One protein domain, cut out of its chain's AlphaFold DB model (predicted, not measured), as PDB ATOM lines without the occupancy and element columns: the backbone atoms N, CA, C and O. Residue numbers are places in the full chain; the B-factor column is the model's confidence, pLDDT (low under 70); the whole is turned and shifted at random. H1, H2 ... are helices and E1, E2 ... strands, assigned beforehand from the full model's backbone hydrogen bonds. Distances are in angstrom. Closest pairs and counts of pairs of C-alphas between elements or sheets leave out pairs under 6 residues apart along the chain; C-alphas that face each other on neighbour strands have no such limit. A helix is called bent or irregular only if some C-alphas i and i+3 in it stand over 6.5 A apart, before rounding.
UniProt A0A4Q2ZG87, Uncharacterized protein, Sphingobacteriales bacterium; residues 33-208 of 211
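AT A GLANCE: This is residues 33 to 208 of the 211 residues of an uncharacterized protein of Sphingobacteriales bacterium (UniProt A0A4Q2ZG87). A long, twisted sheet of E2, E3, E4, E9 and E10 lies partly face to face with a small sheet of E1, E7 and E8, a sandwich with its strands crossed at 52 degrees. Hairpins E3-E4 and E9-E10 reach out from it in different directions; H2 runs along E9, the small hairpin E5-E6 lies beyond the beginning of H2, and H1 lies beyond the small sheet, away from the large one. The 176 printed residues hold two named helices and ten named strands, in the order E1 H1 E2 E3 E4 E5 E6 H2 E7 E8 E9 E10, of mixed class. The large sheet is branched; the neighbour strands in the three sheets are antiparallel. The whole is only just loose, close to compact, with a radius of gyration of the C-alphas of 19.1 A and spans of 68 by 49 by 30 A.

HOW THE PARTS SIT: Beside E4, residues 92 to 104, E2, residues 70 to 75, and E3, residues 79 to 83, lie on one side, and E10, residues 176 to 191, on the other side. N 71 and O 103 are 2.7 A apart, N 81 and O 94 2.9 A, and N 100 and O 188 2.9 A, each within hydrogen-bond range. E9, residues 160 to 173, forms a hairpin with E10, with N 167 and O 183 at 2.8 A; E9 bends by 50 degrees at residue 166 and E10 by 70 degrees at residue 179. H2, residues 121 to 135, is on this sheet at a height of 8.8 A, along E9 at 2 degrees on the local plane; their closest C-alphas, of Trp 133 and Leu 162, are 5.7 A apart. H2 is irregular, with C-alphas 131 and 134 8.2 A apart. In the facing sheet, E7, residues 136 to 142, is the inner strand between E1, residues 33 to 39, and E8, residues 146 to 149; N 139 and O 36 are 2.9 A apart, N 140 and O 148 2.8 A. E5, residues 110 to 112, and E6, residues 116 to 118, form a hairpin with N 112 and O 116 at 2.8 A. H1, residues 50 to 57, is on neither of the two larger sheets. Of the O i to N i+4 pairs, 9 of 11 are within hydrogen-bond range in H2 and 1 of 4 in H1, where 2 of 5 O i to N i+3 pairs are.

IN THESE COORDINATES: E1 begins at C-alpha 33 (273.006, 164.723, 230.231). E4 is 37.7 A long, E9 38.3 A, H2 21.1 A, and E10, 43.4 A, ends at C-alpha 191 (262.991, 149.192, 240.427).

THE WHOLE: The C-alphas farthest apart, of Cys 88 and Gly 115, are 71.2 A apart. The printed part has no cut; the link from H1 to E2 is long. Residues 146 to 147 of E8 pair antiparallel with residues 202 to 203. Mean pLDDT of the printed part is 83.1; it is under 70 at residues 85 to 89, 107 to 117, 119, 173, 176 and 197.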
ATOM      1  N   SER A  33     273.419 163.499 230.914       90.62
ATOM      2  CA  SER A  33     273.006 164.723 230.231       90.62
ATOM      3  C   SER A  33     271.529 164.744 229.886       90.62
ATOM      4  O   SER A  33     270.930 165.810 229.920       90.62
ATOM      5  N   ARG A  34     270.940 163.606 229.507       92.88
ATOM      6  CA  ARG A  34     269.538 163.532 229.069       92.88
ATOM      7  C   ARG A  34     268.902 162.225 229.524       92.88
ATOM      8  O   ARG A  34     269.596 161.215 229.662       92.88
ATOM      9  N   LEU A  35     267.584 162.251 229.685       93.25
ATOM     10  CA  LEU A  35     266.753 161.056 229.795       93.25
ATOM     11  C   LEU A  35     266.260 160.637 228.412       93.25
ATOM     12  O   LEU A  35     265.993 161.482 227.557       93.25
ATOM     13  N   ALA A  36     266.121 159.334 228.211       93.56
ATOM     14  CA  ALA A  36     265.522 158.731 227.034       93.56
ATOM     15  C   ALA A  36     264.244 157.985 227.421       93.56
ATOM     16  O   ALA A  36     264.184 157.337 228.466       93.56
ATOM     17  N   PHE A  37     263.239 158.066 226.555       93.81
ATOM     18  CA  PHE A  37     261.927 157.467 226.747       93.81
ATOM     19  C   PHE A  37     261.558 156.643 225.520       93.81
ATOM     20  O   PHE A  37     261.691 157.114 224.388       93.81
ATOM     21  N   MET A  38     261.055 155.439 225.754       93.00
ATOM     22  CA  MET A  38     260.537 154.548 224.722       93.00
ATOM     23  C   MET A  38     259.301 153.833 225.265       93.00
ATOM     24  O   MET A  38     259.260 153.500 226.446       93.00
ATOM     25  N   ALA A  39     258.291 153.586 224.434       88.94
ATOM     26  CA  ALA A  39     257.143 152.791 224.861       88.94
ATOM     27  C   ALA A  39     257.567 151.346 225.189       88.94
ATOM     28  O   ALA A  39     258.374 150.742 224.478       88.94
ATOM     29  N   CYS A  40     257.004 150.776 226.255       83.12
ATOM     30  CA  CYS A  40     257.177 149.361 226.572       83.12
ATOM     31  C   CYS A  40     256.641 148.495 225.421       83.12
ATOM     32  O   CYS A  40     255.586 148.787 224.857       83.12
ATOM     33  N   GLY A  41     257.353 147.418 225.090       80.25
ATOM     34  CA  GLY A  41     256.965 146.482 224.028       80.25
ATOM     35  C   GLY A  41     257.494 146.825 222.634       80.25
ATOM     36  O   GLY A  41     257.327 146.025 221.717       80.25
ATOM     37  N   ILE A  42     258.175 147.961 222.461       85.44
ATOM     38  CA  ILE A  42     258.951 148.213 221.244       85.44
ATOM     39  C   ILE A  42     260.139 147.249 221.211       85.44
ATOM     40  O   ILE A  42     260.958 147.223 222.132       85.44
ATOM     41  N   ALA A  43     260.225 146.454 220.145       84.19
ATOM     42  CA  ALA A  43     261.347 145.559 219.923       84.19
ATOM     43  C   ALA A  43     262.605 146.375 219.603       84.19
ATOM     44  O   ALA A  43     262.630 147.159 218.653       84.19
ATOM     45  N   LEU A  44     263.647 146.176 220.405       86.19
ATOM     46  CA  LEU A  44     264.977 146.695 220.122       86.19
ATOM     47  C   LEU A  44     265.702 145.748 219.161       86.19
ATOM     48  O   LEU A  44     265.443 144.540 219.183       86.19
ATOM     49  N   PRO A  45     266.602 146.266 218.311       86.75
ATOM     50  CA  PRO A  45     267.393 145.411 217.443       86.75
ATOM     51  C   PRO A  45     268.266 144.470 218.283       86.75
ATOM     52  O   PRO A  45     268.745 144.843 219.353       86.75
ATOM     53  N   SER A  46     268.499 143.260 217.775       85.69
ATOM     54  CA  SER A  46     269.403 142.291 218.408       85.69
ATOM     55  C   SER A  46     270.849 142.791 218.449       85.69
ATOM     56  O   SER A  46     271.603 142.413 219.340       85.69
ATOM     57  N   GLU A  47     271.223 143.658 217.502       87.31
ATOM     58  CA  GLU A  47     272.535 144.291 217.418       87.31
ATOM     59  C   GLU A  47     272.423 145.780 217.057       87.31
ATOM     60  O   GLU A  47     271.682 146.188 216.151       87.31
ATOM     61  N   TYR A  48     273.209 146.606 217.750       89.38
ATOM     62  CA  TYR A  48     273.269 148.042 217.501       89.38
ATOM     63  C   TYR A  48     274.322 148.372 216.444       89.38
ATOM     64  O   TYR A  48     275.526 148.260 216.666       89.38
ATOM     65  N   THR A  49     273.849 148.839 215.293       88.88
ATOM     66  CA  THR A  49     274.660 149.387 214.202       88.88
ATOM     67  C   THR A  49     274.140 150.771 213.829       88.88
ATOM     68  O   THR A  49     273.020 151.132 214.194       88.88
ATOM     69  N   ALA A  50     274.894 151.553 213.054       87.38
ATOM     70  CA  ALA A  50     274.406 152.846 212.566       87.38
ATOM     71  C   ALA A  50     273.085 152.716 211.775       87.38
ATOM     72  O   ALA A  50     272.184 153.534 211.950       87.38
ATOM     73  N   LEU A  51     272.943 151.655 210.967       88.62
ATOM     74  CA  LEU A  51     271.743 151.381 210.167       88.62
ATOM     75  C   LEU A  51     270.524 151.037 211.030       88.62
ATOM     76  O   LEU A  51     269.425 151.495 210.734       88.62
ATOM     77  N   THR A  52     270.708 150.247 212.090       88.50
ATOM     78  CA  THR A  52     269.605 149.814 212.964       88.50
ATOM     79  C   THR A  52     269.265 150.842 214.037       88.50
ATOM     80  O   THR A  52     268.125 150.905 214.485       88.50
ATOM     81  N   THR A  53     270.231 151.672 214.436       90.56
ATOM     82  CA  THR A  53     270.097 152.562 215.597       90.56
ATOM     83  C   THR A  53     269.633 153.957 215.212       90.56
ATOM     84  O   THR A  53     268.796 154.531 215.901       90.56
ATOM     85  N   LYS A  54     270.128 154.516 214.101       90.12
ATOM     86  CA  LYS A  54     269.755 155.871 213.672       90.12
ATOM     87  C   LYS A  54     268.238 156.055 213.483       90.12
ATOM     88  O   LYS A  54     267.713 157.038 214.010       90.12
ATOM     89  N   PRO A  55     267.500 155.110 212.862       90.69
ATOM     90  CA  PRO A  55     266.044 155.212 212.741       90.69
ATOM     91  C   PRO A  55     265.300 155.222 214.082       90.69
ATOM     92  O   PRO A  55     264.174 155.702 214.152       90.69
ATOM     93  N   LEU A  56     265.910 154.725 215.166       91.12
ATOM     94  CA  LEU A  56     265.282 154.757 216.487       91.12
ATOM     95  C   LEU A  56     265.185 156.182 217.044       91.12
ATOM     96  O   LEU A  56     264.291 156.440 217.848       91.12
ATOM     97  N   PHE A  57     266.071 157.092 216.618       91.44
ATOM     98  CA  PHE A  57     266.189 158.469 217.114       91.44
ATOM     99  C   PHE A  57     265.760 159.535 216.101       91.44
ATOM    100  O   PHE A  57     265.489 160.670 216.494       91.44
ATOM    101  N   GLU A  58     265.701 159.202 214.813       89.31
ATOM    102  CA  GLU A  58     265.494 160.163 213.729       89.31
ATOM    103  C   GLU A  58     264.493 159.636 212.686       89.31
ATOM    104  O   GLU A  58     264.391 158.435 212.447       89.31
ATOM    105  N   GLY A  59     263.780 160.554 212.024       85.00
ATOM    106  CA  GLY A  59     262.842 160.239 210.939       85.00
ATOM    107  C   GLY A  59     261.437 159.826 211.395       85.00
ATOM    108  O   GLY A  59     261.087 159.905 212.572       85.00
ATOM    109  N   GLU A  60     260.615 159.401 210.432       77.81
ATOM    110  CA  GLU A  60     259.196 159.052 210.638       77.81
ATOM    111  C   GLU A  60     258.990 157.785 211.491       77.81
ATOM    112  O   GLU A  60     257.921 157.595 212.062       77.81
ATOM    113  N   GLY A  61     260.023 156.946 211.628       75.19
ATOM    114  CA  GLY A  61     260.015 155.719 212.433       75.19
ATOM    115  C   GLY A  61     260.611 155.861 213.837       75.19
ATOM    116  O   GLY A  61     260.867 154.848 214.484       75.19
ATOM    117  N   ARG A  62     260.866 157.090 214.308       88.69
ATOM    118  CA  ARG A  62     261.495 157.333 215.613       88.69
ATOM    119  C   ARG A  62     260.654 156.769 216.760       88.69
ATOM    120  O   ARG A  62     259.495 157.139 216.930       88.69
ATOM    121  N   VAL A  63     261.293 155.977 217.620       91.12
ATOM    122  CA  VAL A  63     260.666 155.366 218.808       91.12
ATOM    123  C   VAL A  63     261.321 155.773 220.130       91.12
ATOM    124  O   VAL A  63     260.702 155.619 221.182       91.12
ATOM    125  N   ILE A  64     262.537 156.328 220.089       92.06
ATOM    126  CA  ILE A  64     263.250 156.856 221.254       92.06
ATOM    127  C   ILE A  64     263.167 158.379 221.241       92.06
ATOM    128  O   ILE A  64     263.551 159.045 220.278       92.06
ATOM    129  N   PHE A  65     262.689 158.938 222.347       91.56
ATOM    130  CA  PHE A  65     262.546 160.376 222.541       91.56
ATOM    131  C   PHE A  65     263.450 160.819 223.681       91.56
ATOM    132  O   PHE A  65     263.445 160.209 224.746       91.56
ATOM    133  N   LEU A  66     264.221 161.882 223.467       91.81
ATOM    134  CA  LEU A  66     265.136 162.415 224.471       91.81
ATOM    135  C   LEU A  66     264.550 163.655 225.137       91.81
ATOM    136  O   LEU A  66     263.895 164.459 224.477       91.81
ATOM    137  N   SER A  67     264.825 163.826 226.430       90.50
ATOM    138  CA  SER A  67     264.617 165.103 227.114       90.50
ATOM    139  C   SER A  67     265.573 166.171 226.582       90.50
ATOM    140  O   SER A  67     266.609 165.861 225.974       90.50
ATOM    141  N   SER A  68     265.292 167.433 226.903       87.69
ATOM    142  CA  SER A  68     266.288 168.507 226.867       87.69
ATOM    143  C   SER A  68     267.505 168.166 227.742       87.69
ATOM    144  O   SER A  68     267.423 167.272 228.598       87.69
ATOM    145  N   PRO A  69     268.654 168.839 227.538       88.31
ATOM    146  CA  PRO A  69     269.778 168.742 228.458       88.31
ATOM    147  C   PRO A  69     269.361 169.085 229.889       88.31
ATOM    148  O   PRO A  69     268.779 170.135 230.146       88.31
ATOM    149  N   LEU A  70     269.698 168.198 230.814       89.12
ATOM    150  CA  LEU A  70     269.351 168.312 232.220       89.12
ATOM    151  C   LEU A  70     270.489 168.958 233.020       89.12
ATOM    152  O   LEU A  70     271.674 168.756 232.747       89.12
ATOM    153  N   ALA A  71     270.114 169.708 234.047       87.06
ATOM    154  CA  ALA A  71     270.977 170.322 235.043       87.06
ATOM    155  C   ALA A  71     270.768 169.668 236.417       87.06
ATOM    156  O   ALA A  71     269.777 168.979 236.648       87.06
ATOM    157  N   ASN A  72     271.712 169.896 237.338       86.88
ATOM    158  CA  ASN A  72     271.630 169.448 238.736       86.88
ATOM    159  C   ASN A  72     271.263 167.963 238.897       86.88
ATOM    160  O   ASN A  72     270.492 167.598 239.777       86.88
ATOM    161  N   ILE A  73     271.815 167.113 238.027       88.25
ATOM    162  CA  ILE A  73     271.536 165.679 238.040       88.25
ATOM    163  C   ILE A  73     272.163 165.057 239.286       88.25
ATOM    164  O   ILE A  73     273.372 165.175 239.500       88.25
ATOM    165  N   GLN A  74     271.344 164.371 240.073       88.56
ATOM    166  CA  GLN A  74     271.751 163.613 241.247       88.56
ATOM    167  C   GLN A  74     271.284 162.171 241.080       88.56
ATOM    168  O   GLN A  74     270.118 161.911 240.778       88.56
ATOM    169  N   LEU A  75     272.215 161.239 241.254       87.12
ATOM    170  CA  LEU A  75     271.918 159.820 241.350       87.12
ATOM    171  C   LEU A  75     272.075 159.432 242.813       87.12
ATOM    172  O   LEU A  75     273.143 159.643 243.384       87.12
ATOM    173  N   GLU A  76     271.003 158.934 243.407       87.25
ATOM    174  CA  GLU A  76     271.012 158.502 244.799       87.25
ATOM    175  C   GLU A  76     271.570 157.088 244.924       87.25
ATOM    176  O   GLU A  76     271.557 156.303 243.965       87.25
ATOM    177  N   ASP A  77     272.057 156.771 246.120       83.50
ATOM    178  CA  ASP A  77     272.438 155.407 246.458       83.50
ATOM    179  C   ASP A  77     271.227 154.468 246.292       83.50
ATOM    180  O   ASP A  77     270.077 154.910 246.413       83.50
ATOM    181  N   PRO A  78     271.446 153.183 245.954       83.94
ATOM    182  CA  PRO A  78     270.348 152.237 245.866       83.94
ATOM    183  C   PRO A  78     269.605 152.134 247.194       83.94
ATOM    184  O   PRO A  78     270.216 152.119 248.262       83.94
ATOM    185  N   THR A  79     268.287 152.006 247.120       84.69
ATOM    186  CA  THR A  79     267.483 151.591 248.261       84.69
ATOM    187  C   THR A  79     267.606 150.085 248.419       84.69
ATOM    188  O   THR A  79     267.467 149.345 247.444       84.69
ATOM    189  N   THR A  80     267.861 149.636 249.642       85.44
ATOM    190  CA  THR A  80     267.981 148.219 249.986       85.44
ATOM    191  C   THR A  80     266.877 147.811 250.949       85.44
ATOM    192  O   THR A  80     266.504 148.580 251.838       85.44
ATOM    193  N   GLU A  81     266.388 146.586 250.814       83.06
ATOM    194  CA  GLU A  81     265.543 145.937 251.812       83.06
ATOM    195  C   GLU A  81     266.248 144.700 252.362       83.06
ATOM    196  O   GLU A  81     267.036 144.050 251.678       83.06
ATOM    197  N   GLN A  82     265.982 144.386 253.630       80.31
ATOM    198  CA  GLN A  82     266.492 143.172 254.254       80.31
ATOM    199  C   GLN A  82     265.479 142.048 254.075       80.31
ATOM    200  O   GLN A  82     264.374 142.097 254.617       80.31
ATOM    201  N   VAL A  83     265.880 141.016 253.343       74.38
ATOM    202  CA  VAL A  83     265.092 139.806 253.140       74.38
ATOM    203  C   VAL A  83     265.565 138.745 254.130       74.38
ATOM    204  O   VAL A  83     266.703 138.275 254.082       74.38
ATOM    205  N   VAL A  84     264.674 138.355 255.044       72.75
ATOM    206  CA  VAL A  84     264.894 137.233 255.965       72.75
ATOM    207  C   VAL A  84     264.197 136.006 255.390       72.75
ATOM    208  O   VAL A  84     262.974 135.906 255.412       72.75
ATOM    209  N   VAL A  85     264.982 135.072 254.851       65.44
ATOM    210  CA  VAL A  85     264.464 133.816 254.277       65.44
ATOM    211  C   VAL A  85     264.130 132.798 255.379       65.44
ATOM    212  O   VAL A  85     263.212 131.996 255.228       65.44
ATOM    213  N   HIS A  86     264.860 132.836 256.500       66.06
ATOM    214  CA  HIS A  86     264.651 131.979 257.668       66.06
ATOM    215  C   HIS A  86     265.252 132.629 258.922       66.06
ATOM    216  O   HIS A  86     266.335 133.204 258.845       66.06
ATOM    217  N   ASP A  87     264.639 132.434 260.093       68.88
ATOM    218  CA  ASP A  87     265.049 133.035 261.382       68.88
ATOM    219  C   ASP A  87     266.475 132.677 261.851       68.88
ATOM    220  O   ASP A  87     267.001 133.266 262.793       68.88
ATOM    221  N   CYS A  88     267.109 131.687 261.217       61.84
ATOM    222  CA  CYS A  88     268.446 131.199 261.568       61.84
ATOM    223  C   CYS A  88     269.510 131.603 260.541       61.84
ATOM    224  O   CYS A  88     270.679 131.261 260.717       61.84
ATOM    225  N   MET A  89     269.120 132.291 259.466       60.06
ATOM    226  CA  MET A  89     270.039 132.784 258.448       60.06
ATOM    227  C   MET A  89     270.218 134.297 258.611       60.06
ATOM    228  O   MET A  89     269.251 134.993 258.922       60.06
ATOM    229  N   PRO A  90     271.438 134.825 258.408       70.94
ATOM    230  CA  PRO A  90     271.644 136.263 258.311       70.94
ATOM    231  C   PRO A  90     270.729 136.864 257.239       70.94
ATOM    232  O   PRO A  90     270.523 136.252 256.190       70.94
ATOM    233  N   ALA A  91     270.191 138.055 257.506       71.25
ATOM    234  CA  ALA A  91     269.398 138.781 256.525       71.25
ATOM    235  C   ALA A  91     270.238 139.059 255.271       71.25
ATOM    236  O   ALA A  91     271.409 139.434 255.373       71.25
ATOM    237  N   ILE A  92     269.634 138.868 254.102       78.38
ATOM    238  CA  ILE A  92     270.245 139.194 252.817       78.38
ATOM    239  C   ILE A  92     269.763 140.593 252.439       78.38
ATOM    240  O   ILE A  92     268.566 140.869 252.502       78.38
ATOM    241  N   GLU A  93     270.686 141.484 252.085       76.44
ATOM    242  CA  GLU A  93     270.335 142.795 251.540       76.44
ATOM    243  C   GLU A  93     270.039 142.651 250.050       76.44
ATOM    244  O   GLU A  93     270.886 142.186 249.289       76.44
ATOM    245  N   ASP A  94     268.833 143.046 249.651       79.69
ATOM    246  CA  ASP A  94     268.409 143.087 248.257       79.69
ATOM    247  C   ASP A  94     268.207 144.540 247.819       79.69
ATOM    248  O   ASP A  94     267.686 145.365 248.577       79.69
ATOM    249  N   ILE A  95     268.639 144.877 246.604       80.38
ATOM    250  CA  ILE A  95     268.526 146.235 246.072       80.38
ATOM    251  C   ILE A  95     267.152 146.397 245.426       80.38
ATOM    252  O   ILE A  95     266.880 145.885 244.343       80.38
ATOM    253  N   THR A  96     266.290 147.187 246.055       83.44
ATOM    254  CA  THR A  96     264.896 147.345 245.630       83.44
ATOM    255  C   THR A  96     264.686 148.482 244.646       83.44
ATOM    256  O   THR A  96     263.722 148.472 243.875       83.44
ATOM    257  N   GLY A  97     265.588 149.458 244.605       85.12
ATOM    258  CA  GLY A  97     265.405 150.604 243.733       85.12
ATOM    259  C   GLY A  97     266.559 151.579 243.710       85.12
ATOM    260  O   GLY A  97     267.517 151.493 244.474       85.12
ATOM    261  N   ARG A  98     266.438 152.552 242.814       88.88
ATOM    262  CA  ARG A  98     267.325 153.710 242.750       88.88
ATOM    263  C   ARG A  98     266.550 154.929 242.270       88.88
ATOM    264  O   ARG A  98     265.620 154.817 241.465       88.88
ATOM    265  N   ARG A  99     266.938 156.109 242.752       90.69
ATOM    266  CA  ARG A  99     266.333 157.382 242.351       90.69
ATOM    267  C   ARG A  99     267.333 158.261 241.613       90.69
ATOM    268  O   ARG A  99     268.459 158.465 242.059       90.69
ATOM    269  N   LEU A 100     266.889 158.808 240.488       91.12
ATOM    270  CA  LEU A 100     267.566 159.868 239.755       91.12
ATOM    271  C   LEU A 100     266.722 161.138 239.852       91.12
ATOM    272  O   LEU A 100     265.547 161.121 239.487       91.12
ATOM    273  N   THR A 101     267.320 162.248 240.271       91.81
ATOM    274  CA  THR A 101     266.683 163.568 240.213       91.81
ATOM    275  C   THR A 101     267.462 164.507 239.302       91.81
ATOM    276  O   THR A 101     268.674 164.372 239.135       91.81
ATOM    277  N   ALA A 102     266.758 165.424 238.643       92.25
ATOM    278  CA  ALA A 102     267.344 166.382 237.716       92.25
ATOM    279  C   ALA A 102     266.433 167.601 237.515       92.25
ATOM    280  O   ALA A 102     265.254 167.585 237.871       92.25
ATOM    281  N   GLU A 103     266.971 168.648 236.899       89.06
ATOM    282  CA  GLU A 103     266.240 169.859 236.535       89.06
ATOM    283  C   GLU A 103     266.356 170.125 235.035       89.06
ATOM    284  O   GLU A 103     267.459 170.231 234.506       89.06
ATOM    285  N   ASP A 104     265.230 170.290 234.353       86.19
ATOM    286  CA  ASP A 104     265.196 170.860 233.012       86.19
ATOM    287  C   ASP A 104     265.050 172.380 233.115       86.19
ATOM    288  O   ASP A 104     264.080 172.892 233.675       86.19
ATOM    289  N   ARG A 105     266.051 173.103 232.614       81.75
ATOM    290  CA  ARG A 105     266.105 174.573 232.622       81.75
ATOM    291  C   ARG A 105     265.978 175.160 231.215       81.75
ATOM    292  O   ARG A 105     266.199 176.357 231.041       81.75
ATOM    293  N   ILE A 106     265.705 174.329 230.211       80.62
ATOM    294  CA  ILE A 106     265.691 174.721 228.805       80.62
ATOM    295  C   ILE A 106     264.251 174.691 228.306       80.62
ATOM    296  O   ILE A 106     263.622 173.641 228.233       80.62
ATOM    297  N   ALA A 107     263.741 175.853 227.908       68.56
ATOM    298  CA  ALA A 107     262.452 175.924 227.240       68.56
ATOM    299  C   ALA A 107     262.543 175.273 225.852       68.56
ATOM    300  O   ALA A 107     263.413 175.616 225.048       68.56
ATOM    301  N   VAL A 108     261.623 174.352 225.566       65.38
ATOM    302  CA  VAL A 108     261.445 173.760 224.237       65.38
ATOM    303  C   VAL A 108     260.212 174.368 223.597       65.38
ATOM    304  O   VAL A 108     259.099 174.223 224.103       65.38
ATOM    305  N   GLU A 109     260.419 175.016 222.458       67.44
ATOM    306  CA  GLU A 109     259.344 175.527 221.620       67.44
ATOM    307  C   GLU A 109     259.040 174.531 220.494       67.44
ATOM    308  O   GLU A 109     259.950 174.066 219.805       67.44
ATOM    309  N   VAL A 110     257.762 174.191 220.296       61.66
ATOM    310  CA  VAL A 110     257.341 173.272 219.225       61.66
ATOM    311  C   VAL A 110     256.676 174.071 218.105       61.66
ATOM    312  O   VAL A 110     255.743 174.825 218.382       61.66
ATOM    313  N   PRO A 111     257.099 173.926 216.836       65.38
ATOM    314  CA  PRO A 111     256.409 174.558 215.718       65.38
ATOM    315  C   PRO A 111     254.961 174.061 215.629       65.38
ATOM    316  O   PRO A 111     254.715 172.860 215.516       65.38
ATOM    317  N   ILE A 112     254.001 174.981 215.660       66.62
ATOM    318  CA  ILE A 112     252.587 174.682 215.429       66.62
ATOM    319  C   ILE A 112     252.335 174.781 213.921       66.62
ATOM    320  O   ILE A 112     252.807 175.713 213.259       66.62
ATOM    321  N   GLN A 113     251.561 173.847 213.360       59.47
ATOM    322  CA  GLN A 113     251.050 174.006 211.996       59.47
ATOM    323  C   GLN A 113     250.273 175.329 211.897       59.47
ATOM    324  O   GLN A 113     249.264 175.507 212.575       59.47
ATOM    325  N   GLY A 114     250.759 176.262 211.074       59.97
ATOM    326  CA  GLY A 114     250.165 177.599 210.928       59.97
ATOM    327  C   GLY A 114     251.072 178.780 211.294       59.97
ATOM    328  O   GLY A 114     250.599 179.910 211.277       59.97
ATOM    329  N   GLY A 115     252.363 178.557 211.576       53.16
ATOM    330  CA  GLY A 115     253.368 179.634 211.626       53.16
ATOM    331  C   GLY A 115     253.610 180.273 212.998       53.16
ATOM    332  O   GLY A 115     254.245 181.321 213.066       53.16
ATOM    333  N   GLY A 116     253.140 179.650 214.085       62.84
ATOM    334  CA  GLY A 116     253.490 180.012 215.465       62.84
ATOM    335  C   GLY A 116     254.331 178.931 216.150       62.84
ATOM    336  O   GLY A 116     254.369 177.792 215.689       62.84
ATOM    337  N   THR A 117     254.987 179.265 217.262       64.06
ATOM    338  CA  THR A 117     255.620 178.284 218.156       64.06
ATOM    339  C   THR A 117     254.807 178.131 219.438       64.06
ATOM    340  O   THR A 117     254.394 179.120 220.049       64.06
ATOM    341  N   ASP A 118     254.553 176.888 219.848       70.94
ATOM    342  CA  ASP A 118     254.002 176.598 221.166       70.94
ATOM    343  C   ASP A 118     255.121 176.753 222.192       70.94
ATOM    344  O   ASP A 118     256.031 175.923 222.280       70.94
ATOM    345  N   LYS A 119     255.046 177.839 222.962       67.19
ATOM    346  CA  LYS A 119     256.000 178.165 224.027       67.19
ATOM    347  C   LYS A 119     255.923 177.199 225.213       67.19
ATOM    348  O   LYS A 119     256.789 177.236 226.078       67.19
ATOM    349  N   PHE A 120     254.908 176.334 225.248       71.69
ATOM    350  CA  PHE A 120     254.710 175.314 226.275       71.69
ATOM    351  C   PHE A 120     255.066 173.905 225.783       71.69
ATOM    352  O   PHE A 120     254.632 172.917 226.378       71.69
ATOM    353  N   GLY A 121     255.865 173.786 224.718       74.25
ATOM    354  CA  GLY A 121     256.316 172.499 224.184       74.25
ATOM    355  C   GLY A 121     256.962 171.598 225.240       74.25
ATOM    356  O   GLY A 121     256.623 170.415 225.327       74.25
ATOM    357  N   ASP A 122     257.809 172.168 226.101       73.81
ATOM    358  CA  ASP A 122     258.411 171.454 227.237       73.81
ATOM    359  C   ASP A 122     257.356 170.937 228.234       73.81
ATOM    360  O   ASP A 122     257.335 169.762 228.611       73.81
ATOM    361  N   PHE A 123     256.385 171.781 228.593       78.19
ATOM    362  CA  PHE A 123     255.291 171.392 229.480       78.19
ATOM    363  C   PHE A 123     254.455 170.247 228.893       78.19
ATOM    364  O   PHE A 123     254.114 169.297 229.602       78.19
ATOM    365  N   ILE A 124     254.128 170.308 227.599       81.81
ATOM    366  CA  ILE A 124     253.384 169.247 226.907       81.81
ATOM    367  C   ILE A 124     254.186 167.945 226.919       81.81
ATOM    368  O   ILE A 124     253.621 166.888 227.218       81.81
ATOM    369  N   PHE A 125     255.493 168.020 226.660       86.56
ATOM    370  CA  PHE A 125     256.391 166.872 226.687       86.56
ATOM    371  C   PHE A 125     256.391 166.183 228.057       86.56
ATOM    372  O   PHE A 125     256.062 164.996 228.148       86.56
ATOM    373  N   TRP A 126     256.683 166.914 229.137       88.06
ATOM    374  CA  TRP A 126     256.736 166.331 230.480       88.06
ATOM    375  C   TRP A 126     255.368 165.859 230.970       88.06
ATOM    376  O   TRP A 126     255.268 164.817 231.622       88.06
ATOM    377  N   LYS A 127     254.292 166.570 230.615       86.38
ATOM    378  CA  LYS A 127     252.917 166.157 230.921       86.38
ATOM    379  C   LYS A 127     252.555 164.840 230.243       86.38
ATOM    380  O   LYS A 127     251.919 163.999 230.878       86.38
ATOM    381  N   ASP A 128     252.940 164.650 228.984       87.44
ATOM    382  CA  ASP A 128     252.742 163.390 228.268       87.44
ATOM    383  C   ASP A 128     253.514 162.243 228.939       87.44
ATOM    384  O   ASP A 128     252.917 161.238 229.329       87.44
ATOM    385  N   LYS A 129     254.812 162.431 229.202       89.62
ATOM    386  CA  LYS A 129     255.653 161.410 229.851       89.62
ATOM    387  C   LYS A 129     255.158 161.059 231.251       89.62
ATOM    388  O   LYS A 129     255.069 159.887 231.605       89.62
ATOM    389  N   ARG A 130     254.712 162.049 232.024       87.50
ATOM    390  CA  ARG A 130     254.069 161.818 233.323       87.50
ATOM    391  C   ARG A 130     252.757 161.041 233.206       87.50
ATOM    392  O   ARG A 130     252.424 160.319 234.131       87.50
ATOM    393  N   LYS A 131     251.984 161.169 232.125       87.69
ATOM    394  CA  LYS A 131     250.755 160.373 231.937       87.69
ATOM    395  C   LYS A 131     251.050 158.933 231.530       87.69
ATOM    396  O   LYS A 131     250.285 158.038 231.876       87.69
ATOM    397  N   GLN A 132     252.139 158.721 230.800       87.62
ATOM    398  CA  GLN A 132     252.484 157.428 230.214       87.62
ATOM    399  C   GLN A 132     253.527 156.639 231.014       87.62
ATOM    400  O   GLN A 132     253.943 155.583 230.559       87.62
ATOM    401  N   TRP A 133     253.938 157.110 232.197       83.31
ATOM    402  CA  TRP A 133     255.077 156.570 232.957       83.31
ATOM    403  C   TRP A 133     255.085 155.042 233.125       83.31
ATOM    404  O   TRP A 133     256.097 154.410 232.858       83.31
ATOM    405  N   LEU A 134     253.941 154.426 233.439       83.56
ATOM    406  CA  LEU A 134     253.819 152.964 233.578       83.56
ATOM    407  C   LEU A 134     254.037 152.177 232.276       83.56
ATOM    408  O   LEU A 134     254.193 150.960 232.306       83.56
ATOM    409  N   ARG A 135     253.979 152.846 231.125       87.38
ATOM    410  CA  ARG A 135     254.068 152.253 229.784       87.38
ATOM    411  C   ARG A 135     255.373 152.618 229.087       87.38
ATOM    412  O   ARG A 135     255.446 152.502 227.866       87.38
ATOM    413  N   MET A 136     256.372 153.089 229.832       88.94
ATOM    414  CA  MET A 136     257.654 153.500 229.277       88.94
ATOM    415  C   MET A 136     258.816 152.697 229.846       88.94
ATOM    416  O   MET A 136     258.895 152.435 231.046       88.94
ATOM    417  N   ALA A 137     259.742 152.374 228.953       90.69
ATOM    418  CA  ALA A 137     261.111 152.039 229.277       90.69
ATOM    419  C   ALA A 137     261.955 153.317 229.268       90.69
ATOM    420  O   ALA A 137     261.713 154.251 228.489       90.69
ATOM    421  N   TYR A 138     262.965 153.333 230.129       92.75
ATOM    422  CA  TYR A 138     263.823 154.486 230.345       92.75
ATOM    423  C   TYR A 138     265.248 154.192 229.886       92.75
ATOM    424  O   TYR A 138     265.735 153.064 229.962       92.75
ATOM    425  N   GLY A 139     265.930 155.228 229.421       92.75
ATOM    426  CA  GLY A 139     267.358 155.202 229.148       92.75
ATOM    427  C   GLY A 139     268.006 156.508 229.566       92.75
ATOM    428  O   GLY A 139     267.330 157.480 229.916       92.75
ATOM    429  N   VAL A 140     269.328 156.541 229.519       93.19
ATOM    430  CA  VAL A 140     270.102 157.741 229.797       93.19
ATOM    431  C   VAL A 140     271.152 157.981 228.728       93.19
ATOM    432  O   VAL A 140     271.707 157.055 228.136       93.19
ATOM    433  N   VAL A 141     271.438 159.260 228.513       92.56
ATOM    434  CA  VAL A 141     272.516 159.730 227.647       92.56
ATOM    435  C   VAL A 141     273.563 160.409 228.507       92.56
ATOM    436  O   VAL A 141     273.222 161.204 229.384       92.56
ATOM    437  N   TYR A 142     274.828 160.133 228.228       91.12
ATOM    438  CA  TYR A 142     275.972 160.800 228.833       91.12
ATOM    439  C   TYR A 142     276.527 161.891 227.907       91.12
ATOM    440  O   TYR A 142     276.426 161.803 226.685       91.12
ATOM    441  N   CYS A 143     277.212 162.897 228.461       87.38
ATOM    442  CA  CYS A 143     277.779 164.015 227.688       87.38
ATOM    443  C   CYS A 143     278.766 163.586 226.579       87.38
ATOM    444  O   CYS A 143     278.964 164.299 225.590       87.38
ATOM    445  N   ASN A 144     279.421 162.433 226.729       86.75
ATOM    446  CA  ASN A 144     280.316 161.885 225.707       86.75
ATOM    447  C   ASN A 144     279.562 161.210 224.542       86.75
ATOM    448  O   ASN A 144     280.195 160.821 223.563       86.75
ATOM    449  N   GLY A 145     278.231 161.136 224.607       87.81
ATOM    450  CA  GLY A 145     277.368 160.490 223.624       87.81
ATOM    451  C   GLY A 145     277.079 159.024 223.933       87.81
ATOM    452  O   GLY A 145     276.375 158.393 223.154       87.81
ATOM    453  N   ASP A 146     277.605 158.476 225.030       91.19
ATOM    454  CA  ASP A 146     277.253 157.121 225.442       91.19
ATOM    455  C   ASP A 146     275.766 157.067 225.790       91.19
ATOM    456  O   ASP A 146     275.229 157.966 226.441       91.19
ATOM    457  N   PHE A 147     275.113 156.006 225.346       91.94
ATOM    458  CA  PHE A 147     273.707 155.743 225.579       91.94
ATOM    459  C   PHE A 147     273.569 154.402 226.291       91.94
ATOM    460  O   PHE A 147     274.275 153.444 225.966       91.94
ATOM    461  N   MET A 148     272.657 154.329 227.257       91.62
ATOM    462  CA  MET A 148     272.248 153.059 227.848       91.62
ATOM    463  C   MET A 148     270.756 153.051 228.141       91.62
ATOM    464  O   MET A 148     270.214 154.017 228.682       91.62
ATOM    465  N   PHE A 149     270.104 151.940 227.839       91.56
ATOM    466  CA  PHE A 149     268.819 151.614 228.430       91.56
ATOM    467  C   PHE A 149     268.997 151.154 229.876       91.56
ATOM    468  O   PHE A 149     269.989 150.513 230.221       91.56
ATOM    469  N   LEU A 150     268.017 151.469 230.720       90.81
ATOM    470  CA  LEU A 150     267.980 150.971 232.089       90.81
ATOM    471  C   LEU A 150     267.445 149.542 232.070       90.81
ATOM    472  O   LEU A 150     266.335 149.296 231.586       90.81
ATOM    473  N   ARG A 151     268.265 148.607 232.552       87.31
ATOM    474  CA  ARG A 151     267.987 147.171 232.523       87.31
ATOM    475  C   ARG A 151     268.222 146.531 233.880       87.31
ATOM    476  O   ARG A 151     269.055 147.017 234.640       87.31
ATOM    477  N   ASP A 152     267.473 145.472 234.159       83.00
ATOM    478  CA  ASP A 152     267.675 144.627 235.331       83.00
ATOM    479  C   ASP A 152     268.899 143.723 235.139       83.00
ATOM    480  O   ASP A 152     269.524 143.694 234.074       83.00
ATOM    481  N   GLU A 153     269.237 142.966 236.178       76.12
ATOM    482  CA  GLU A 153     270.359 142.021 236.162       76.12
ATOM    483  C   GLU A 153     270.205 140.927 235.091       76.12
ATOM    484  O   GLU A 153     271.193 140.360 234.630       76.12
ATOM    485  N   ASN A 154     268.974 140.674 234.637       80.06
ATOM    486  CA  ASN A 154     268.651 139.717 233.583       80.06
ATOM    487  C   ASN A 154     268.677 140.346 232.174       80.06
ATOM    488  O   ASN A 154     268.424 139.659 231.183       80.06
ATOM    489  N   GLY A 155     268.970 141.645 232.056       79.75
ATOM    490  CA  GLY A 155     269.022 142.382 230.793       79.75
ATOM    491  C   GLY A 155     267.666 142.882 230.276       79.75
ATOM    492  O   GLY A 155     267.606 143.457 229.180       79.75
ATOM    493  N   ASN A 156     266.582 142.721 231.036       84.62
ATOM    494  CA  ASN A 156     265.258 143.221 230.671       84.62
ATOM    495  C   ASN A 156     265.155 144.718 230.936       84.62
ATOM    496  O   ASN A 156     265.709 145.220 231.906       84.62
ATOM    497  N   LEU A 157     264.407 145.441 230.101       86.69
ATOM    498  CA  LEU A 157     264.155 146.865 230.322       86.69
ATOM    499  C   LEU A 157     263.379 147.077 231.625       86.69
ATOM    500  O   LEU A 157     262.302 146.508 231.809       86.69
ATOM    501  N   ILE A 158     263.903 147.940 232.494       84.12
ATOM    502  CA  ILE A 158     263.248 148.298 233.749       84.12
ATOM    503  C   ILE A 158     262.171 149.351 233.488       84.12
ATOM    504  O   ILE A 158     262.396 150.363 232.813       84.12
ATOM    505  N   SER A 159     260.998 149.124 234.077       78.81
ATOM    506  CA  SER A 159     259.977 150.151 234.245       78.81
ATOM    507  C   SER A 159     260.249 150.971 235.508       78.81
ATOM    508  O   SER A 159     260.843 150.511 236.481       78.81
ATOM    509  N   GLY A 160     259.817 152.222 235.495       85.25
ATOM    510  CA  GLY A 160     260.042 153.152 236.591       85.25
ATOM    511  C   GLY A 160     258.911 154.155 236.689       85.25
ATOM    512  O   GLY A 160     258.082 154.252 235.790       85.25
ATOM    513  N   SER A 161     258.877 154.905 237.785       89.44
ATOM    514  CA  SER A 161     257.961 156.027 237.960       89.44
ATOM    515  C   SER A 161     258.644 157.346 237.655       89.44
ATOM    516  O   SER A 161     259.721 157.636 238.170       89.44
ATOM    517  N   LEU A 162     257.994 158.158 236.822       91.50
ATOM    518  CA  LEU A 162     258.454 159.494 236.473       91.50
ATOM    519  C   LEU A 162     257.545 160.539 237.114       91.50
ATOM    520  O   LEU A 162     256.342 160.596 236.845       91.50
ATOM    521  N   GLN A 163     258.141 161.407 237.914       91.38
ATOM    522  CA  GLN A 163     257.499 162.591 238.457       91.38
ATOM    523  C   GLN A 163     258.133 163.828 237.831       91.38
ATOM    524  O   GLN A 163     259.353 163.952 237.790       91.38
ATOM    525  N   ALA A 164     257.295 164.749 237.362       89.25
ATOM    526  CA  ALA A 164     257.715 166.041 236.841       89.25
ATOM    527  C   ALA A 164     256.823 167.137 237.434       89.25
ATOM    528  O   ALA A 164     255.590 167.002 237.434       89.25
ATOM    529  N   HIS A 165     257.440 168.191 237.965       88.62
ATOM    530  CA  HIS A 165     256.748 169.351 238.523       88.62
ATOM    531  C   HIS A 165     257.511 170.645 238.244       88.62
ATOM    532  O   HIS A 165     258.735 170.650 238.148       88.62
ATOM    533  N   THR A 166     256.778 171.748 238.146       85.31
ATOM    534  CA  THR A 166     257.346 173.075 237.919       85.31
ATOM    535  C   THR A 166     257.929 173.645 239.211       85.31
ATOM    536  O   THR A 166     257.311 173.571 240.276       85.31
ATOM    537  N   GLY A 167     259.121 174.220 239.113       83.12
ATOM    538  CA  GLY A 167     259.790 174.990 240.150       83.12
ATOM    539  C   GLY A 167     260.194 176.371 239.638       83.12
ATOM    540  O   GLY A 167     260.256 176.615 238.436       83.12
ATOM    541  N   TYR A 168     260.489 177.275 240.570       83.56
ATOM    542  CA  TYR A 168     260.962 178.626 240.270       83.56
ATOM    543  C   TYR A 168     262.229 178.920 241.067       83.56
ATOM    544  O   TYR A 168     262.309 178.597 242.254       83.56
ATOM    545  N   GLN A 169     263.228 179.522 240.425       84.31
ATOM    546  CA  GLN A 169     264.461 179.967 241.073       84.31
ATOM    547  C   GLN A 169     264.639 181.467 240.857       84.31
ATOM    548  O   GLN A 169     264.525 181.953 239.737       84.31
ATOM    549  N   ALA A 170     264.958 182.209 241.917       84.12
ATOM    550  CA  ALA A 170     265.343 183.610 241.783       84.12
ATOM    551  C   ALA A 170     266.703 183.727 241.076       84.12
ATOM    552  O   ALA A 170     267.686 183.099 241.478       84.12
ATOM    553  N   LEU A 171     266.761 184.546 240.031       80.44
ATOM    554  CA  LEU A 171     267.997 184.936 239.375       80.44
ATOM    555  C   LEU A 171     268.615 186.071 240.182       80.44
ATOM    556  O   LEU A 171     268.108 187.193 240.178       80.44
ATOM    557  N   THR A 172     269.711 185.792 240.873       77.69
ATOM    558  CA  THR A 172     270.484 186.821 241.567       77.69
ATOM    559  C   THR A 172     271.671 187.224 240.704       77.69
ATOM    560  O   THR A 172     272.501 186.396 240.341       77.69
ATOM    561  N   ALA A 173     271.748 188.508 240.367       69.31
ATOM    562  CA  ALA A 173     272.904 189.104 239.713       69.31
ATOM    563  C   ALA A 173     273.462 190.177 240.649       69.31
ATOM    564  O   ALA A 173     272.739 191.085 241.055       69.31
ATOM    565  N   ASN A 174     274.735 190.053 241.036       71.88
ATOM    566  CA  ASN A 174     275.417 190.990 241.941       71.88
ATOM    567  C   ASN A 174     274.653 191.273 243.256       71.88
ATOM    568  O   ASN A 174     274.596 192.410 243.713       71.88
ATOM    569  N   GLY A 175     274.034 190.251 243.857       71.69
ATOM    570  CA  GLY A 175     273.303 190.384 245.126       71.69
ATOM    571  C   GLY A 175     271.909 191.019 245.023       71.69
ATOM    572  O   GLY A 175     271.217 191.100 246.034       71.69
ATOM    573  N   ALA A 176     271.466 191.415 243.826       69.62
ATOM    574  CA  ALA A 176     270.108 191.885 243.573       69.62
ATOM    575  C   ALA A 176     269.292 190.823 242.820       69.62
ATOM    576  O   ALA A 176     269.791 190.160 241.904       69.62
ATOM    577  N   ASN A 177     268.018 190.669 243.192       74.69
ATOM    578  CA  ASN A 177     267.076 189.856 242.427       74.69
ATOM    579  C   ASN A 177     266.848 190.512 241.057       74.69
ATOM    580  O   ASN A 177     266.297 191.603 240.964       74.69
ATOM    581  N   SER A 178     267.280 189.822 240.007       77.88
ATOM    582  CA  SER A 178     267.161 190.219 238.598       77.88
ATOM    583  C   SER A 178     265.985 189.546 237.878       77.88
ATOM    584  O   SER A 178     265.705 189.859 236.726       77.88
ATOM    585  N   GLY A 179     265.278 188.636 238.558       80.19
ATOM    586  CA  GLY A 179     264.093 187.955 238.045       80.19
ATOM    587  C   GLY A 179     263.889 186.586 238.688       80.19
ATOM    588  O   GLY A 179     264.578 186.228 239.644       80.19
ATOM    589  N   THR A 180     262.959 185.809 238.146       81.00
ATOM    590  CA  THR A 180     262.782 184.385 238.449       81.00
ATOM    591  C   THR A 180     262.830 183.588 237.151       81.00
ATOM    592  O   THR A 180     262.344 184.043 236.118       81.00
ATOM    593  N   ILE A 181     263.436 182.406 237.198       82.81
ATOM    594  CA  ILE A 181     263.435 181.440 236.104       82.81
ATOM    595  C   ILE A 181     262.567 180.246 236.490       82.81
ATOM    596  O   ILE A 181     262.671 179.730 237.607       82.81
ATOM    597  N   GLU A 182     261.692 179.841 235.576       82.12
ATOM    598  CA  GLU A 182     260.939 178.595 235.672       82.12
ATOM    599  C   GLU A 182     261.825 177.423 235.244       82.12
ATOM    600  O   GLU A 182     262.616 177.540 234.310       82.12
ATOM    601  N   PHE A 183     261.697 176.295 235.931       86.50
ATOM    602  CA  PHE A 183     262.365 175.054 235.560       86.50
ATOM    603  C   PHE A 183     261.503 173.847 235.932       86.50
ATOM    604  O   PHE A 183     260.700 173.907 236.865       86.50
ATOM    605  N   THR A 184     261.691 172.727 235.242       87.94
ATOM    606  CA  THR A 184     260.979 171.479 235.538       87.94
ATOM    607  C   THR A 184     261.870 170.574 236.379       87.94
ATOM    608  O   THR A 184     262.928 170.136 235.939       87.94
ATOM    609  N   LYS A 185     261.447 170.256 237.603       89.50
ATOM    610  CA  LYS A 185     262.084 169.229 238.432       89.50
ATOM    611  C   LYS A 185     261.575 167.859 238.028       89.50
ATOM    612  O   LYS A 185     260.366 167.627 238.008       89.50
ATOM    613  N   VAL A 186     262.503 166.949 237.770       91.56
ATOM    614  CA  VAL A 186     262.231 165.583 237.331       91.56
ATOM    615  C   VAL A 186     262.804 164.605 238.349       91.56
ATOM    616  O   VAL A 186     263.934 164.762 238.807       91.56
ATOM    617  N   SER A 187     262.020 163.591 238.700       93.12
ATOM    618  CA  SER A 187     262.438 162.465 239.530       93.12
ATOM    619  C   SER A 187     262.027 161.165 238.852       93.12
ATOM    620  O   SER A 187     260.851 160.975 238.532       93.12
ATOM    621  N   LEU A 188     263.000 160.297 238.599       92.25
ATOM    622  CA  LEU A 188     262.817 158.962 238.051       92.25
ATOM    623  C   LEU A 188     263.183 157.948 239.137       92.25
ATOM    624  O   LEU A 188     264.343 157.868 239.537       92.25
ATOM    625  N   ASN A 189     262.201 157.172 239.588       91.56
ATOM    626  CA  ASN A 189     262.436 156.030 240.471       91.56
ATOM    627  C   ASN A 189     262.361 154.756 239.641       91.56
ATOM    628  O   ASN A 189     261.350 154.514 238.981       91.56
ATOM    629  N   VAL A 190     263.416 153.960 239.680       89.38
ATOM    630  CA  VAL A 190     263.510 152.674 238.989       89.38
ATOM    631  C   VAL A 190     263.523 151.546 240.007       89.38
ATOM    632  O   VAL A 190     264.033 151.722 241.114       89.38
ATOM    633  N   ASN A 191     262.959 150.405 239.619       84.12
ATOM    634  CA  ASN A 191     262.991 149.192 240.427       84.12
ATOM    635  C   ASN A 191     264.332 148.476 240.191       84.12
ATOM    636  O   ASN A 191     264.686 148.227 239.040       84.12
ATOM    637  N   GLY A 192     265.065 148.162 241.259       84.12
ATOM    638  CA  GLY A 192     266.446 147.662 241.205       84.12
ATOM    639  C   GLY A 192     267.508 148.742 240.940       84.12
ATOM    640  O   GLY A 192     267.223 149.943 240.958       84.12
ATOM    641  N   ASP A 193     268.751 148.317 240.680       84.56
ATOM    642  CA  ASP A 193     269.865 149.209 240.324       84.56
ATOM    643  C   ASP A 193     270.329 149.017 238.866       84.56
ATOM    644  O   ASP A 193     271.202 148.189 238.598       84.56
ATOM    645  N   PRO A 194     269.847 149.845 237.916       81.62
ATOM    646  CA  PRO A 194     270.231 149.727 236.509       81.62
ATOM    647  C   PRO A 194     271.662 150.183 236.197       81.62
ATOM    648  O   PRO A 194     272.093 150.084 235.049       81.62
ATOM    649  N   PHE A 195     272.393 150.742 237.166       82.19
ATOM    650  CA  PHE A 195     273.787 151.153 236.973       82.19
ATOM    651  C   PHE A 195     274.774 150.240 237.701       82.19
ATOM    652  O   PHE A 195     275.985 150.475 237.621       82.19
ATOM    653  N   SER A 196     274.284 149.197 238.374       71.38
ATOM    654  CA  SER A 196     275.116 148.138 238.930       71.38
ATOM    655  C   SER A 196     275.791 147.399 237.770       71.38
ATOM    656  O   SER A 196     275.161 146.667 237.016       71.38
ATOM    657  N   PHE A 197     277.080 147.676 237.547       59.59
ATOM    658  CA  PHE A 197     277.944 147.007 236.557       59.59
ATOM    659  C   PHE A 197     277.557 147.141 235.069       59.59
ATOM    660  O   PHE A 197     278.201 146.538 234.208       59.59
ATOM    661  N   ALA A 198     276.590 147.997 234.730       70.50
ATOM    662  CA  ALA A 198     276.184 148.230 233.349       70.50
ATOM    663  C   ALA A 198     277.227 149.040 232.551       70.50
ATOM    664  O   ALA A 198     277.716 150.094 232.978       70.50
ATOM    665  N   LYS A 199     277.549 148.565 231.343       79.75
ATOM    666  CA  LYS A 199     278.278 149.337 230.323       79.75
ATOM    667  C   LYS A 199     277.275 150.025 229.385       79.75
ATOM    668  O   LYS A 199     276.175 149.507 229.218       79.75
ATOM    669  N   PRO A 200     277.641 151.147 228.740       86.62
ATOM    670  CA  PRO A 200     276.812 151.714 227.687       86.62
ATOM    671  C   PRO A 200     276.520 150.712 226.573       86.62
ATOM    672  O   PRO A 200     277.407 149.936 226.206       86.62
ATOM    673  N   ASP A 201     275.310 150.775 226.021       87.25
ATOM    674  CA  ASP A 201     274.891 149.938 224.895       87.25
ATOM    675  C   ASP A 201     275.671 150.327 223.630       87.25
ATOM    676  O   ASP A 201     276.189 149.477 222.910       87.25
ATOM    677  N   PHE A 202     275.771 151.633 223.365       89.75
ATOM    678  CA  PHE A 202     276.469 152.196 222.211       89.75
ATOM    679  C   PHE A 202     276.763 153.688 222.414       89.75
ATOM    680  O   PHE A 202     276.369 154.298 223.409       89.75
ATOM    681  N   ASN A 203     277.461 154.292 221.449       91.50
ATOM    682  CA  ASN A 203     277.750 155.720 221.429       91.50
ATOM    683  C   ASN A 203     277.027 156.404 220.255       91.50
ATOM    684  O   ASN A 203     277.263 156.080 219.091       91.50
ATOM    685  N   LEU A 204     276.175 157.384 220.561       89.94
ATOM    686  CA  LEU A 204     275.329 158.105 219.602       89.94
ATOM    687  C   LEU A 204     276.144 158.821 218.520       89.94
ATOM    688  O   LEU A 204     275.788 158.780 217.342       89.94
ATOM    689  N   LYS A 205     277.281 159.416 218.898       88.19
ATOM    690  CA  LYS A 205     278.155 160.145 217.965       88.19
ATOM    691  C   LYS A 205     278.802 159.202 216.958       88.19
ATOM    692  O   LYS A 205     278.923 159.546 215.788       88.19
ATOM    693  N   THR A 206     279.165 157.998 217.399       87.19
ATOM    694  CA  THR A 206     279.735 156.957 216.525       87.19
ATOM    695  C   THR A 206     278.746 156.536 215.435       87.19
ATOM    696  O   THR A 206     279.152 156.195 214.329       87.19
ATOM    697  N   PHE A 207     277.443 156.613 215.714       86.75
ATOM    698  CA  PHE A 207     276.383 156.292 214.756       86.75
ATOM    699  C   PHE A 207     275.850 157.508 213.986       86.75
ATOM    700  O   PHE A 207     274.876 157.386 213.244       86.75
ATOM    701  N   GLY A 208     276.494 158.673 214.125       84.56
ATOM    702  CA  GLY A 208     276.114 159.896 213.417       84.56
ATOM    703  C   GLY A 208     274.742 160.438 213.822       84.56
ATOM    704  O   GLY A 208     274.075 161.052 212.989       84.56
TER     705      GLY A 208